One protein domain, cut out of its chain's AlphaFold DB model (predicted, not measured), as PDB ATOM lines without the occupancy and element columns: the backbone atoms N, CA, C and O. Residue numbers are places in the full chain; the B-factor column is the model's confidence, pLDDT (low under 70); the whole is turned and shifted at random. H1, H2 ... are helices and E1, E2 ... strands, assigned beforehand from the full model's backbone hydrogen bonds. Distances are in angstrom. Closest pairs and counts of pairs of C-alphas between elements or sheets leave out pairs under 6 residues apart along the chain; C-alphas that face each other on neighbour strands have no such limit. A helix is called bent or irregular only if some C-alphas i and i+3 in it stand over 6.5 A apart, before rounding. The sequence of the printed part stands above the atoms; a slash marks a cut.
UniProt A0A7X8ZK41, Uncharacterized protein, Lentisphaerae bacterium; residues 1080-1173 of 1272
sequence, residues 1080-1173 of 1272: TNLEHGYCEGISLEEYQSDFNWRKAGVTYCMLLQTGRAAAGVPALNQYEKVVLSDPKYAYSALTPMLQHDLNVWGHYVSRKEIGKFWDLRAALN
ATOM      1  N   THR A1080     231.836 115.498 176.562       92.62
ATOM      2  CA  THR A1080     232.459 115.098 177.835       92.62
ATOM      3  C   THR A1080     231.715 115.632 179.058       92.62
ATOM      4  O   THR A1080     231.723 114.987 180.103       92.62
ATOM      5  N   ASN A1081     231.045 116.780 178.941       93.38
ATOM      6  CA  ASN A1081     230.285 117.404 180.021       93.38
ATOM      7  C   ASN A1081     228.946 117.941 179.494       93.38
ATOM      8  O   ASN A1081     228.773 119.139 179.268       93.38
ATOM      9  N   LEU A1082     227.993 117.029 179.287       90.19
ATOM     10  CA  LEU A1082     226.710 117.323 178.639       90.19
ATOM     11  C   LEU A1082     225.870 118.366 179.391       90.19
ATOM     12  O   LEU A1082     225.127 119.122 178.769       90.19
ATOM     13  N   GLU A1083     225.968 118.406 180.719       90.00
ATOM     14  CA  GLU A1083     225.128 119.261 181.562       90.00
ATOM     15  C   GLU A1083     225.771 120.612 181.884       90.00
ATOM     16  O   GLU A1083     225.086 121.631 181.839       90.00
ATOM     17  N   HIS A1084     227.082 120.649 182.142       94.38
ATOM     18  CA  HIS A1084     227.771 121.850 182.633       94.38
ATOM     19  C   HIS A1084     228.823 122.393 181.654       94.38
ATOM     20  O   HIS A1084     229.486 123.392 181.941       94.38
ATOM     21  N   GLY A1085     228.980 121.766 180.482       94.81
ATOM     22  CA  GLY A1085     230.064 122.050 179.543       94.81
ATOM     23  C   GLY A1085     230.165 123.513 179.113       94.81
ATOM     24  O   GLY A1085     231.273 124.006 178.933       94.81
ATOM     25  N   TYR A1086     229.047 124.235 178.993       95.31
ATOM     26  CA  TYR A1086     229.073 125.654 178.616       95.31
ATOM     27  C   TYR A1086     229.597 126.575 179.721       95.31
ATOM     28  O   TYR A1086     230.196 127.602 179.415       95.31
ATOM     29  N   CYS A1087     229.392 126.227 180.989       95.94
ATOM     30  CA  CYS A1087     229.845 127.045 182.115       95.94
ATOM     31  C   CYS A1087     231.234 126.639 182.629       95.94
ATOM     32  O   CYS A1087     231.926 127.465 183.213       95.94
ATOM     33  N   GLU A1088     231.633 125.377 182.444       94.00
ATOM     34  CA  GLU A1088     232.887 124.839 182.997       94.00
ATOM     35  C   GLU A1088     233.944 124.524 181.942       94.00
ATOM     36  O   GLU A1088     235.135 124.565 182.231       94.00
ATOM     37  N   GLY A1089     233.518 124.165 180.732       92.62
ATOM     38  CA  GLY A1089     234.407 123.710 179.668       92.62
ATOM     39  C   GLY A1089     234.868 124.810 178.714       92.62
ATOM     40  O   GLY A1089     235.527 124.500 177.726       92.62
ATOM     41  N   ILE A1090     234.494 126.063 178.987       95.19
ATOM     42  CA  ILE A1090     234.931 127.268 178.277       95.19
ATOM     43  C   ILE A1090     235.327 128.286 179.345       95.19
ATOM     44  O   ILE A1090     234.531 128.597 180.235       95.19
ATOM     45  N   SER A1091     236.557 128.784 179.278       94.38
ATOM     46  CA  SER A1091     237.067 129.779 180.223       94.38
ATOM     47  C   SER A1091     236.395 131.143 180.035       94.38
ATOM     48  O   SER A1091     235.871 131.477 178.969       94.38
ATOM     49  N   LEU A1092     236.426 131.971 181.082       94.44
ATOM     50  CA  LEU A1092     235.920 133.342 180.994       94.44
ATOM     51  C   LEU A1092     236.732 134.167 179.991       94.44
ATOM     52  O   LEU A1092     236.167 135.005 179.294       94.44
ATOM     53  N   GLU A1093     238.032 133.910 179.879       94.38
ATOM     54  CA  GLU A1093     238.902 134.517 178.881       94.38
ATOM     55  C   GLU A1093     238.451 134.170 177.463       94.38
ATOM     56  O   GLU A1093     238.295 135.088 176.668       94.38
ATOM     57  N   GLU A1094     238.149 132.903 177.160       94.88
ATOM     58  CA  GLU A1094     237.619 132.501 175.848       94.88
ATOM     59  C   GLU A1094     236.275 133.174 175.535       94.88
ATOM     60  O   GLU A1094     236.041 133.598 174.403       94.88
ATOM     61  N   TYR A1095     235.391 133.348 176.521       95.06
ATOM     62  CA  TYR A1095     234.168 134.128 176.312       95.06
ATOM     63  C   TYR A1095     234.441 135.618 176.057       95.06
ATOM     64  O   TYR A1095     233.785 136.230 175.213       95.06
ATOM     65  N   GLN A1096     235.415 136.204 176.758       94.19
ATOM     66  CA  GLN A1096     235.818 137.606 176.599       94.19
ATOM     67  C   GLN A1096     236.656 137.858 175.333       94.19
ATOM     68  O   GLN A1096     236.752 139.007 174.887       94.19
ATOM     69  N   SER A1097     237.243 136.813 174.745       93.94
ATOM     70  CA  SER A1097     237.994 136.859 173.496       93.94
ATOM     71  C   SER A1097     237.233 136.156 172.374       93.94
ATOM     72  O   SER A1097     236.529 136.802 171.610       93.94
ATOM     73  N   ASP A1098     237.341 134.847 172.245       93.62
ATOM     74  CA  ASP A1098     236.946 134.058 171.082       93.62
ATOM     75  C   ASP A1098     235.469 134.177 170.717       93.62
ATOM     76  O   ASP A1098     235.142 134.216 169.532       93.62
ATOM     77  N   PHE A1099     234.593 134.322 171.714       94.25
ATOM     78  CA  PHE A1099     233.158 134.534 171.511       94.25
ATOM     79  C   PHE A1099     232.736 136.007 171.581       94.25
ATOM     80  O   PHE A1099     231.574 136.323 171.344       94.25
ATOM     81  N   ASN A1100     233.654 136.929 171.854       93.44
ATOM     82  CA  ASN A1100     233.334 138.342 171.965       93.44
ATOM     83  C   ASN A1100     233.203 138.989 170.579       93.44
ATOM     84  O   ASN A1100     234.180 139.260 169.876       93.44
ATOM     85  N   TRP A1101     231.961 139.277 170.202       92.31
ATOM     86  CA  TRP A1101     231.623 139.892 168.925       92.31
ATOM     87  C   TRP A1101     232.086 141.356 168.811       92.31
ATOM     88  O   TRP A1101     232.251 141.860 167.696       92.31
ATOM     89  N   ARG A1102     232.336 142.054 169.932       91.38
ATOM     90  CA  ARG A1102     232.686 143.487 169.931       91.38
ATOM     91  C   ARG A1102     234.050 143.748 169.297       91.38
ATOM     92  O   ARG A1102     234.147 144.620 168.438       91.38
ATOM     93  N   LYS A1103     235.066 142.931 169.610       92.00
ATOM     94  CA  LYS A1103     236.385 142.997 168.941       92.00
ATOM     95  C   LYS A1103     236.328 142.653 167.451       92.00
ATOM     96  O   LYS A1103     237.190 143.067 166.679       92.00
ATOM     97  N   ALA A1104     235.340 141.855 167.046       91.69
ATOM     98  CA  ALA A1104     235.165 141.418 165.667       91.69
ATOM     99  C   ALA A1104     234.425 142.464 164.821       91.69
ATOM    100  O   ALA A1104     234.638 142.533 163.613       91.69
ATOM    101  N   GLY A1105     233.554 143.270 165.437       92.69
ATOM    102  CA  GLY A1105     232.668 144.182 164.712       92.69
ATOM    103  C   GLY A1105     231.550 143.468 163.941       92.69
ATOM    104  O   GLY A1105     230.920 144.059 163.067       92.69
ATOM    105  N   VAL A1106     231.303 142.189 164.238       93.81
ATOM    106  CA  VAL A1106     230.342 141.317 163.544       93.81
ATOM    107  C   VAL A1106     229.544 140.555 164.584       93.81
ATOM    108  O   VAL A1106     230.130 139.974 165.485       93.81
ATOM    109  N   THR A1107     228.220 140.515 164.452       91.50
ATOM    110  CA  THR A1107     227.341 139.810 165.393       91.50
ATOM    111  C   THR A1107     227.609 138.309 165.398       91.50
ATOM    112  O   THR A1107     227.599 137.670 164.346       91.50
ATOM    113  N   TYR A1108     227.766 137.727 166.588       93.19
ATOM    114  CA  TYR A1108     227.947 136.285 166.738       93.19
ATOM    115  C   TYR A1108     226.636 135.579 167.071       93.19
ATOM    116  O   TYR A1108     225.869 136.054 167.906       93.19
ATOM    117  N   CYS A1109     226.393 134.436 166.430       91.56
ATOM    118  CA  CYS A1109     225.253 133.559 166.681       91.56
ATOM    119  C   CYS A1109     225.750 132.155 167.045       91.56
ATOM    120  O   CYS A1109     226.143 131.377 166.178       91.56
ATOM    121  N   MET A1110     225.758 131.842 168.338       92.38
ATOM    122  CA  MET A1110     226.322 130.612 168.875       92.38
ATOM    123  C   MET A1110     225.508 129.387 168.452       92.38
ATOM    124  O   MET A1110     224.335 129.253 168.808       92.38
ATOM    125  N   LEU A1111     226.150 128.462 167.739       91.06
ATOM    126  CA  LEU A1111     225.624 127.141 167.425       91.06
ATOM    127  C   LEU A1111     225.789 126.214 168.632       91.06
ATOM    128  O   LEU A1111     226.865 125.656 168.861       91.06
ATOM    129  N   LEU A1112     224.702 126.019 169.377       91.94
ATOM    130  CA  LEU A1112     224.686 125.101 170.513       91.94
ATOM    131  C   LEU A1112     224.924 123.652 170.059       91.94
ATOM    132  O   LEU A1112     224.475 123.269 168.987       91.94
ATOM    133  N   GLN A1113     225.624 122.838 170.851       92.88
ATOM    134  CA  GLN A1113     226.072 121.490 170.472       92.88
ATOM    135  C   GLN A1113     225.528 120.382 171.370       92.88
ATOM    136  O   GLN A1113     225.673 119.224 171.002       92.88
ATOM    137  N   THR A1114     224.899 120.678 172.511       92.38
ATOM    138  CA  THR A1114     224.519 119.666 173.516       92.38
ATOM    139  C   THR A1114     223.708 118.515 172.921       92.38
ATOM    140  O   THR A1114     224.086 117.354 173.045       92.38
ATOM    141  N   GLY A1115     222.641 118.817 172.182       92.00
ATOM    142  CA  GLY A1115     221.827 117.808 171.503       92.00
ATOM    143  C   GLY A1115     222.556 117.106 170.357       92.00
ATOM    144  O   GLY A1115     222.320 115.925 170.129       92.00
ATOM    145  N   ARG A1116     223.481 117.784 169.660       91.25
ATOM    146  CA  ARG A1116     224.299 117.149 168.613       91.25
ATOM    147  C   ARG A1116     225.293 116.173 169.212       91.25
ATOM    148  O   ARG A1116     225.470 115.098 168.664       91.25
ATOM    149  N   ALA A1117     225.934 116.545 170.316       93.12
ATOM    150  CA  ALA A1117     226.824 115.676 171.067       93.12
ATOM    151  C   ALA A1117     226.052 114.458 171.583       93.12
ATOM    152  O   ALA A1117     226.504 113.333 171.395       93.12
ATOM    153  N   ALA A1118     224.844 114.671 172.119       93.62
ATOM    154  CA  ALA A1118     223.972 113.580 172.538       93.62
ATOM    155  C   ALA A1118     223.597 112.636 171.382       93.62
ATOM    156  O   ALA A1118     223.612 111.433 171.580       93.62
ATOM    157  N   ALA A1119     223.306 113.157 170.186       90.19
ATOM    158  CA  ALA A1119     222.940 112.349 169.016       90.19
ATOM    159  C   ALA A1119     224.139 111.720 168.275       90.19
ATOM    160  O   ALA A1119     223.999 110.715 167.581       90.19
ATOM    161  N   GLY A1120     225.305 112.367 168.338       86.06
ATOM    162  CA  GLY A1120     226.496 112.019 167.562       86.06
ATOM    163  C   GLY A1120     227.483 111.121 168.304       86.06
ATOM    164  O   GLY A1120     228.379 110.560 167.676       86.06
ATOM    165  N   VAL A1121     227.339 110.980 169.622       87.81
ATOM    166  CA  VAL A1121     228.193 110.130 170.456       87.81
ATOM    167  C   VAL A1121     227.378 108.923 170.915       87.81
ATOM    168  O   VAL A1121     226.486 109.095 171.743       87.81
ATOM    169  N   PRO A1122     227.698 107.692 170.467       84.31
ATOM    170  CA  PRO A1122     226.888 106.504 170.751       84.31
ATOM    171  C   PRO A1122     226.526 106.295 172.229       84.31
ATOM    172  O   PRO A1122     225.397 105.921 172.537       84.31
ATOM    173  N   ALA A1123     227.451 106.597 173.149       84.62
ATOM    174  CA  ALA A1123     227.232 106.490 174.596       84.62
ATOM    175  C   ALA A1123     226.169 107.467 175.144       84.62
ATOM    176  O   ALA A1123     225.617 107.246 176.222       84.62
ATOM    177  N   LEU A1124     225.875 108.543 174.409       89.94
ATOM    178  CA  LEU A1124     224.958 109.603 174.813       89.94
ATOM    179  C   LEU A1124     223.608 109.568 174.089       89.94
ATOM    180  O   LEU A1124     222.703 110.287 174.509       89.94
ATOM    181  N   ASN A1125     223.427 108.713 173.077       89.25
ATOM    182  CA  ASN A1125     222.216 108.673 172.240       89.25
ATOM    183  C   ASN A1125     220.912 108.569 173.050       89.25
ATOM    184  O   ASN A1125     219.893 109.153 172.686       89.25
ATOM    185  N   GLN A1126     220.940 107.868 174.188       90.94
ATOM    186  CA  GLN A1126     219.789 107.751 175.092       90.94
ATOM    187  C   GLN A1126     219.330 109.094 175.695       90.94
ATOM    188  O   GLN A1126     218.160 109.241 176.048       90.94
ATOM    189  N   TYR A1127     220.224 110.080 175.785       90.94
ATOM    190  CA  TYR A1127     219.955 111.400 176.351       90.94
ATOM    191  C   TYR A1127     219.473 112.418 175.316       90.94
ATOM    192  O   TYR A1127     219.002 113.478 175.716       90.94
ATOM    193  N   GLU A1128     219.527 112.126 174.010       91.88
ATOM    194  CA  GLU A1128     219.160 113.086 172.956       91.88
ATOM    195  C   GLU A1128     217.764 113.684 173.192       91.88
ATOM    196  O   GLU A1128     217.595 114.902 173.261       91.88
ATOM    197  N   LYS A1129     216.753 112.830 173.398       92.56
ATOM    198  CA  LYS A1129     215.374 113.283 173.650       92.56
ATOM    199  C   LYS A1129     215.249 114.103 174.933       92.56
ATOM    200  O   LYS A1129     214.458 115.044 174.971       92.56
ATOM    201  N   VAL A1130     216.015 113.751 175.967       93.56
ATOM    202  CA  VAL A1130     216.014 114.459 177.253       93.56
ATOM    203  C   VAL A1130     216.601 115.856 177.066       93.56
ATOM    204  O   VAL A1130     215.939 116.834 177.392       93.56
ATOM    205  N   VAL A1131     217.767 115.973 176.428       92.94
ATOM    206  CA  VAL A1131     218.422 117.259 176.133       92.94
ATOM    207  C   VAL A1131     217.530 118.190 175.308       92.94
ATOM    208  O   VAL A1131     217.499 119.400 175.529       92.94
ATOM    209  N   LEU A1132     216.780 117.634 174.356       91.75
ATOM    210  CA  LEU A1132     215.903 118.406 173.474       91.75
ATOM    211  C   LEU A1132     214.558 118.803 174.104       91.75
ATOM    212  O   LEU A1132     213.778 119.498 173.451       91.75
ATOM    213  N   SER A1133     214.259 118.377 175.335       92.06
ATOM    214  CA  SER A1133     212.971 118.646 175.994       92.06
ATOM    215  C   SER A1133     213.097 119.243 177.394       92.06
ATOM    216  O   SER A1133     212.294 120.107 177.745       92.06
ATOM    217  N   ASP A1134     214.100 118.835 178.169       94.56
ATOM    218  CA  ASP A1134     214.326 119.294 179.536       94.56
ATOM    219  C   ASP A1134     214.875 120.738 179.549       94.56
ATOM    220  O   ASP A1134     215.931 121.007 178.955       94.56
ATOM    221  N   PRO A1135     214.186 121.686 180.218       94.56
ATOM    222  CA  PRO A1135     214.632 123.069 180.335       94.56
ATOM    223  C   PRO A1135     216.041 123.234 180.902       94.56
ATOM    224  O   PRO A1135     216.715 124.194 180.531       94.56
ATOM    225  N   LYS A1136     216.524 122.309 181.744       94.56
ATOM    226  CA  LYS A1136     217.824 122.456 182.415       94.56
ATOM    227  C   LYS A1136     218.987 122.640 181.437       94.56
ATOM    228  O   LYS A1136     219.850 123.483 181.659       94.56
ATOM    229  N   TYR A1137     218.981 121.919 180.312       94.81
ATOM    230  CA  TYR A1137     220.042 122.018 179.304       94.81
ATOM    231  C   TYR A1137     219.959 123.327 178.520       94.81
ATOM    232  O   TYR A1137     220.985 123.898 178.158       94.81
ATOM    233  N   ALA A1138     218.742 123.825 178.279       94.06
ATOM    234  CA  ALA A1138     218.556 125.131 177.663       94.06
ATOM    235  C   ALA A1138     219.001 126.255 178.608       94.06
ATOM    236  O   ALA A1138     219.646 127.191 178.151       94.06
ATOM    237  N   TYR A1139     218.719 126.154 179.910       95.75
ATOM    238  CA  TYR A1139     219.156 127.139 180.901       95.75
ATOM    239  C   TYR A1139     220.675 127.130 181.064       95.75
ATOM    240  O   TYR A1139     221.287 128.182 180.927       95.75
ATOM    241  N   SER A1140     221.292 125.953 181.207       95.00
ATOM    242  CA  SER A1140     222.755 125.803 181.245       95.00
ATOM    243  C   SER A1140     223.443 126.400 180.013       95.00
ATOM    244  O   SER A1140     224.466 127.073 180.138       95.00
ATOM    245  N   ALA A1141     222.852 126.233 178.825       94.69
ATOM    246  CA  ALA A1141     223.344 126.865 177.607       94.69
ATOM    247  C   ALA A1141     223.107 128.386 177.582       94.69
ATOM    248  O   ALA A1141     223.996 129.126 177.178       94.69
ATOM    249  N   LEU A1142     221.934 128.873 178.002       95.75
ATOM    250  CA  LEU A1142     221.588 130.300 177.992       95.75
ATOM    251  C   LEU A1142     222.360 131.114 179.037       95.75
ATOM    252  O   LEU A1142     222.645 132.279 178.774       95.75
ATOM    253  N   THR A1143     222.736 130.516 180.169       97.31
ATOM    254  CA  THR A1143     223.466 131.165 181.269       97.31
ATOM    255  C   THR A1143     224.688 131.954 180.775       97.31
ATOM    256  O   THR A1143     224.704 133.176 180.930       97.31
ATOM    257  N   PRO A1144     225.686 131.347 180.104       96.62
ATOM    258  CA  PRO A1144     226.811 132.109 179.576       96.62
ATOM    259  C   PRO A1144     226.461 132.952 178.347       96.62
ATOM    260  O   PRO A1144     227.107 133.975 178.133       96.62
ATOM    261  N   MET A1145     225.458 132.574 177.544       94.88
ATOM    262  CA  MET A1145     225.083 133.340 176.344       94.88
ATOM    263  C   MET A1145     224.512 134.707 176.709       94.88
ATOM    264  O   MET A1145     224.914 135.715 176.134       94.88
ATOM    265  N   LEU A1146     223.625 134.751 177.704       94.44
ATOM    266  CA  LEU A1146     223.096 135.994 178.258       94.44
ATOM    267  C   LEU A1146     224.220 136.812 178.889       94.44
ATOM    268  O   LEU A1146     224.391 137.981 178.550       94.44
ATOM    269  N   GLN A1147     225.039 136.181 179.736       96.12
ATOM    270  CA  GLN A1147     226.104 136.857 180.478       96.12
ATOM    271  C   GLN A1147     227.139 137.571 179.588       96.12
ATOM    272  O   GLN A1147     227.801 138.500 180.058       96.12
ATOM    273  N   HIS A1148     227.256 137.159 178.320       94.75
ATOM    274  CA  HIS A1148     228.191 137.699 177.328       94.75
ATOM    275  C   HIS A1148     227.501 138.335 176.105       94.75
ATOM    276  O   HIS A1148     228.180 138.652 175.130       94.75
ATOM    277  N   ASP A1149     226.180 138.554 176.152       92.75
ATOM    278  CA  ASP A1149     225.392 139.187 175.082       92.75
ATOM    279  C   ASP A1149     225.555 138.504 173.710       92.75
ATOM    280  O   ASP A1149     225.777 139.141 172.675       92.75
ATOM    281  N   LEU A1150     225.461 137.171 173.715       92.56
ATOM    282  CA  LEU A1150     225.547 136.324 172.531       92.56
ATOM    283  C   LEU A1150     224.162 135.946 172.016       92.56
ATOM    284  O   LEU A1150     223.288 135.500 172.765       92.56
ATOM    285  N   ASN A1151     223.976 136.040 170.699       91.88
ATOM    286  CA  ASN A1151     222.805 135.442 170.074       91.88
ATOM    287  C   ASN A1151     222.938 133.920 170.080       91.88
ATOM    288  O   ASN A1151     224.016 133.373 169.865       91.88
ATOM    289  N   VAL A1152     221.806 133.241 170.230       90.38
ATOM    290  CA  VAL A1152     221.731 131.784 170.170       90.38
ATOM    291  C   VAL A1152     221.123 131.358 168.847       90.38
ATOM    292  O   VAL A1152     220.061 131.840 168.447       90.38
ATOM    293  N   TRP A1153     221.786 130.422 168.184       86.06
ATOM    294  CA  TRP A1153     221.204 129.664 167.094       86.06
ATOM    295  C   TRP A1153     220.293 128.595 167.711       86.06
ATOM    296  O   TRP A1153     220.756 127.763 168.486       86.06
ATOM    297  N   GLY A1154     218.992 128.621 167.395       74.19
ATOM    298  CA  GLY A1154     217.948 127.846 168.088       74.19
ATOM    299  C   GLY A1154     217.930 126.329 167.848       74.19
ATOM    300  O   GLY A1154     216.859 125.744 167.683       74.19
ATOM    301  N   HIS A1155     219.096 125.687 167.797       78.56
ATOM    302  CA  HIS A1155     219.267 124.266 167.520       78.56
ATOM    303  C   HIS A1155     219.825 123.486 168.725       78.56
ATOM    304  O   HIS A1155     220.388 124.072 169.641       78.56
ATOM    305  N   TYR A1156     219.661 122.156 168.721       88.38
ATOM    306  CA  TYR A1156     220.273 121.201 169.663       88.38
ATOM    307  C   TYR A1156     219.999 121.381 171.178       88.38
ATOM    308  O   TYR A1156     220.687 120.771 171.990       88.38
ATOM    309  N   VAL A1157     218.971 122.132 171.572       90.75
ATOM    310  CA  VAL A1157     218.417 122.183 172.945       90.75
ATOM    311  C   VAL A1157     216.891 122.364 172.888       90.75
ATOM    312  O   VAL A1157     216.312 122.390 171.796       90.75
ATOM    313  N   SER A1158     216.222 122.493 174.040       91.88
ATOM    314  CA  SER A1158     214.767 122.692 174.114       91.88
ATOM    315  C   SER A1158     214.278 123.895 173.299       91.88
ATOM    316  O   SER A1158     214.505 125.057 173.644       91.88
ATOM    317  N   ARG A1159     213.524 123.611 172.227       90.00
ATOM    318  CA  ARG A1159     212.928 124.634 171.347       90.00
ATOM    319  C   ARG A1159     211.947 125.540 172.084       90.00
ATOM    320  O   ARG A1159     211.823 126.707 171.731       90.00
ATOM    321  N   LYS A1160     211.245 124.993 173.081       92.00
ATOM    322  CA  LYS A1160     210.279 125.735 173.895       92.00
ATOM    323  C   LYS A1160     210.977 126.857 174.663       92.00
ATOM    324  O   LYS A1160     210.523 127.994 174.612       92.00
ATOM    325  N   GLU A1161     212.094 126.545 175.314       93.56
ATOM    326  CA  GLU A1161     212.815 127.519 176.137       93.56
ATOM    327  C   GLU A1161     213.575 128.548 175.290       93.56
ATOM    328  O   GLU A1161     213.583 129.732 175.624       93.56
ATOM    329  N   ILE A1162     214.128 128.147 174.136       93.00
ATOM    330  CA  ILE A1162     214.688 129.109 173.172       93.00
ATOM    331  C   ILE A1162     213.601 130.030 172.606       93.00
ATOM    332  O   ILE A1162     213.819 131.235 172.503       93.00
ATOM    333  N   GLY A1163     212.422 129.488 172.278       92.12
ATOM    334  CA  GLY A1163     211.269 130.284 171.855       92.12
ATOM    335  C   GLY A1163     210.864 131.306 172.915       92.12
ATOM    336  O   GLY A1163     210.775 132.487 172.603       92.12
ATOM    337  N   LYS A1164     210.755 130.882 174.183       93.75
ATOM    338  CA  LYS A1164     210.489 131.782 175.316       93.75
ATOM    339  C   LYS A1164     211.511 132.919 175.400       93.75
ATOM    340  O   LYS A1164     211.121 134.072 175.560       93.75
ATOM    341  N   PHE A1165     212.805 132.620 175.269       92.94
ATOM    342  CA  PHE A1165     213.847 133.649 175.257       92.94
ATOM    343  C   PHE A1165     213.661 134.644 174.102       92.94
ATOM    344  O   PHE A1165     213.745 135.853 174.304       92.94
ATOM    345  N   TRP A1166     213.386 134.162 172.892       92.62
ATOM    346  CA  TRP A1166     213.183 135.021 171.725       92.62
ATOM    347  C   TRP A1166     211.933 135.895 171.827       92.62
ATOM    348  O   TRP A1166     212.000 137.078 171.493       92.62
ATOM    349  N   ASP A1167     210.834 135.344 172.334       92.69
ATOM    350  CA  ASP A1167     209.596 136.081 172.586       92.69
ATOM    351  C   ASP A1167     209.827 137.167 173.645       92.69
ATOM    352  O   ASP A1167     209.394 138.309 173.480       92.69
ATOM    353  N   LEU A1168     210.599 136.848 174.690       92.81
ATOM    354  CA  LEU A1168     210.971 137.805 175.726       92.81
ATOM    355  C   LEU A1168     211.820 138.953 175.166       92.81
ATOM    356  O   LEU A1168     211.543 140.112 175.455       92.81
ATOM    357  N   ARG A1169     212.814 138.670 174.315       91.50
ATOM    358  CA  ARG A1169     213.606 139.726 173.655       91.50
ATOM    359  C   ARG A1169     212.740 140.683 172.843       91.50
ATOM    360  O   ARG A1169     212.996 141.888 172.852       91.50
ATOM    361  N   ALA A1170     211.728 140.150 172.159       89.88
ATOM    362  CA  ALA A1170     210.771 140.959 171.419       89.88
ATOM    363  C   ALA A1170     209.913 141.820 172.356       89.88
ATOM    364  O   ALA A1170     209.813 143.027 172.143       89.88
ATOM    365  N   ALA A1171     209.366 141.233 173.425       91.44
ATOM    366  CA  ALA A1171     208.559 141.943 174.418       91.44
ATOM    367  C   ALA A1171     209.338 143.052 175.149       91.44
ATOM    368  O   ALA A1171     208.787 144.112 175.440       91.44
ATOM    369  N   LEU A1172     210.627 142.827 175.413       91.31
ATOM    370  CA  LEU A1172     211.522 143.786 176.064       91.31
ATOM    371  C   LEU A1172     212.156 144.791 175.088       91.31
ATOM    372  O   LEU A1172     212.934 145.638 175.518       91.31
ATOM    373  N   ASN A1173     211.859 144.694 173.788       89.69
ATOM    374  CA  ASN A1173     212.438 145.524 172.733       89.69
ATOM    375  C   ASN A1173     213.977 145.594 172.805       89.69
ATOM    376  O   ASN A1173     214.575 146.666 172.927       89.69
TER     377      ASN A1173
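This is residues 1080 to 1173 of the 1272 residues of an uncharacterized protein of Lentisphaerae bacterium (UniProt A0A7X8ZK41). A middle helix, H6, has H1 packed on one side and H7 on the other, while a ribbon of two short parallel strands, E1 and E2, runs beneath it with E2 nearer. The helical hairpin of H4 and H5 makes one end of the longest axis, H2 and H3 lie toward the other, and the last residues, 1167 to 1173, stick out. The printed part has 94 residues with seven named helices and two named strands, in the order H1 H2 H3 E1 H4 H5 H6 E2 H7, and its class is mostly helix. It is compact, with a radius of gyration of the C-alphas of 13.6 A and spans of 39 by 31 by 18 A.

H1, residues 1085 to 1088, touches H6, residues 1135 to 1147, with the C-alphas of Tyr 1086 and Ala 1141 closest at 5.9 A; H6 does so with residues 1140 to 1144 alone. H2, residues 1092 to 1096, and H3, residues 1101 to 1104, touch no helix. E1, residues 1107 to 1111, and E2, residues 1151 to 1153, are parallel neighbours at 38 degrees; N 1110 and O 1151 are 2.8 A apart and N 1153 and O 1110 2.9 A, both within hydrogen-bond range. With H4, residues 1114 to 1120, and H5, residues 1122 to 1131, between them along with H6, they make a strand-helix-strand unit, two parallel neighbour strands joined through helices. H4 and H5 touch as a hairpin, opposite ways at a steep tilt of 40 degrees, with the C-alphas of Ala 1118 and Leu 1124 closest at 4.7 A. The closest C-alphas of H6 and E2 are those of Met 1145 and Asn 1151, 7.0 A apart. H7, residues 1159 to 1171, touches H6 at a steep tilt of 40 degrees, the same way, with the C-alphas of Pro 1135 and Glu 1161 closest at 6.4 A. Every O i to N i+4 pair is within hydrogen-bond range in H2, H4 and H7, against 7 of 9 in H6 and 1 of 6 in H5, which has 5 of 7 O i to N i+3 pairs within range; H1 and H3 are too short for an O i to N i+4 pair.

H1 begins at C-alpha 1085, (230.064, 122.050, 179.543). E1 is 12.9 A long, H5 14.7 A, H6 17.9 A and H7 18.1 A. H5 is irregular, with C-alphas 1123 and 1126 7.6 A apart, and H6 only just, with C-alphas 1141 and 1144 6.6 A apart. H7 ends at C-alpha 1171, (208.559, 141.943, 174.418).

The C-alphas farthest apart, of Ala 1123 and Asn 1173, are 41.8 A apart. The printed part has no cut, and the links between named elements are tight. Mean pLDDT of the printed part is 92.2, and no printed residue is under 70.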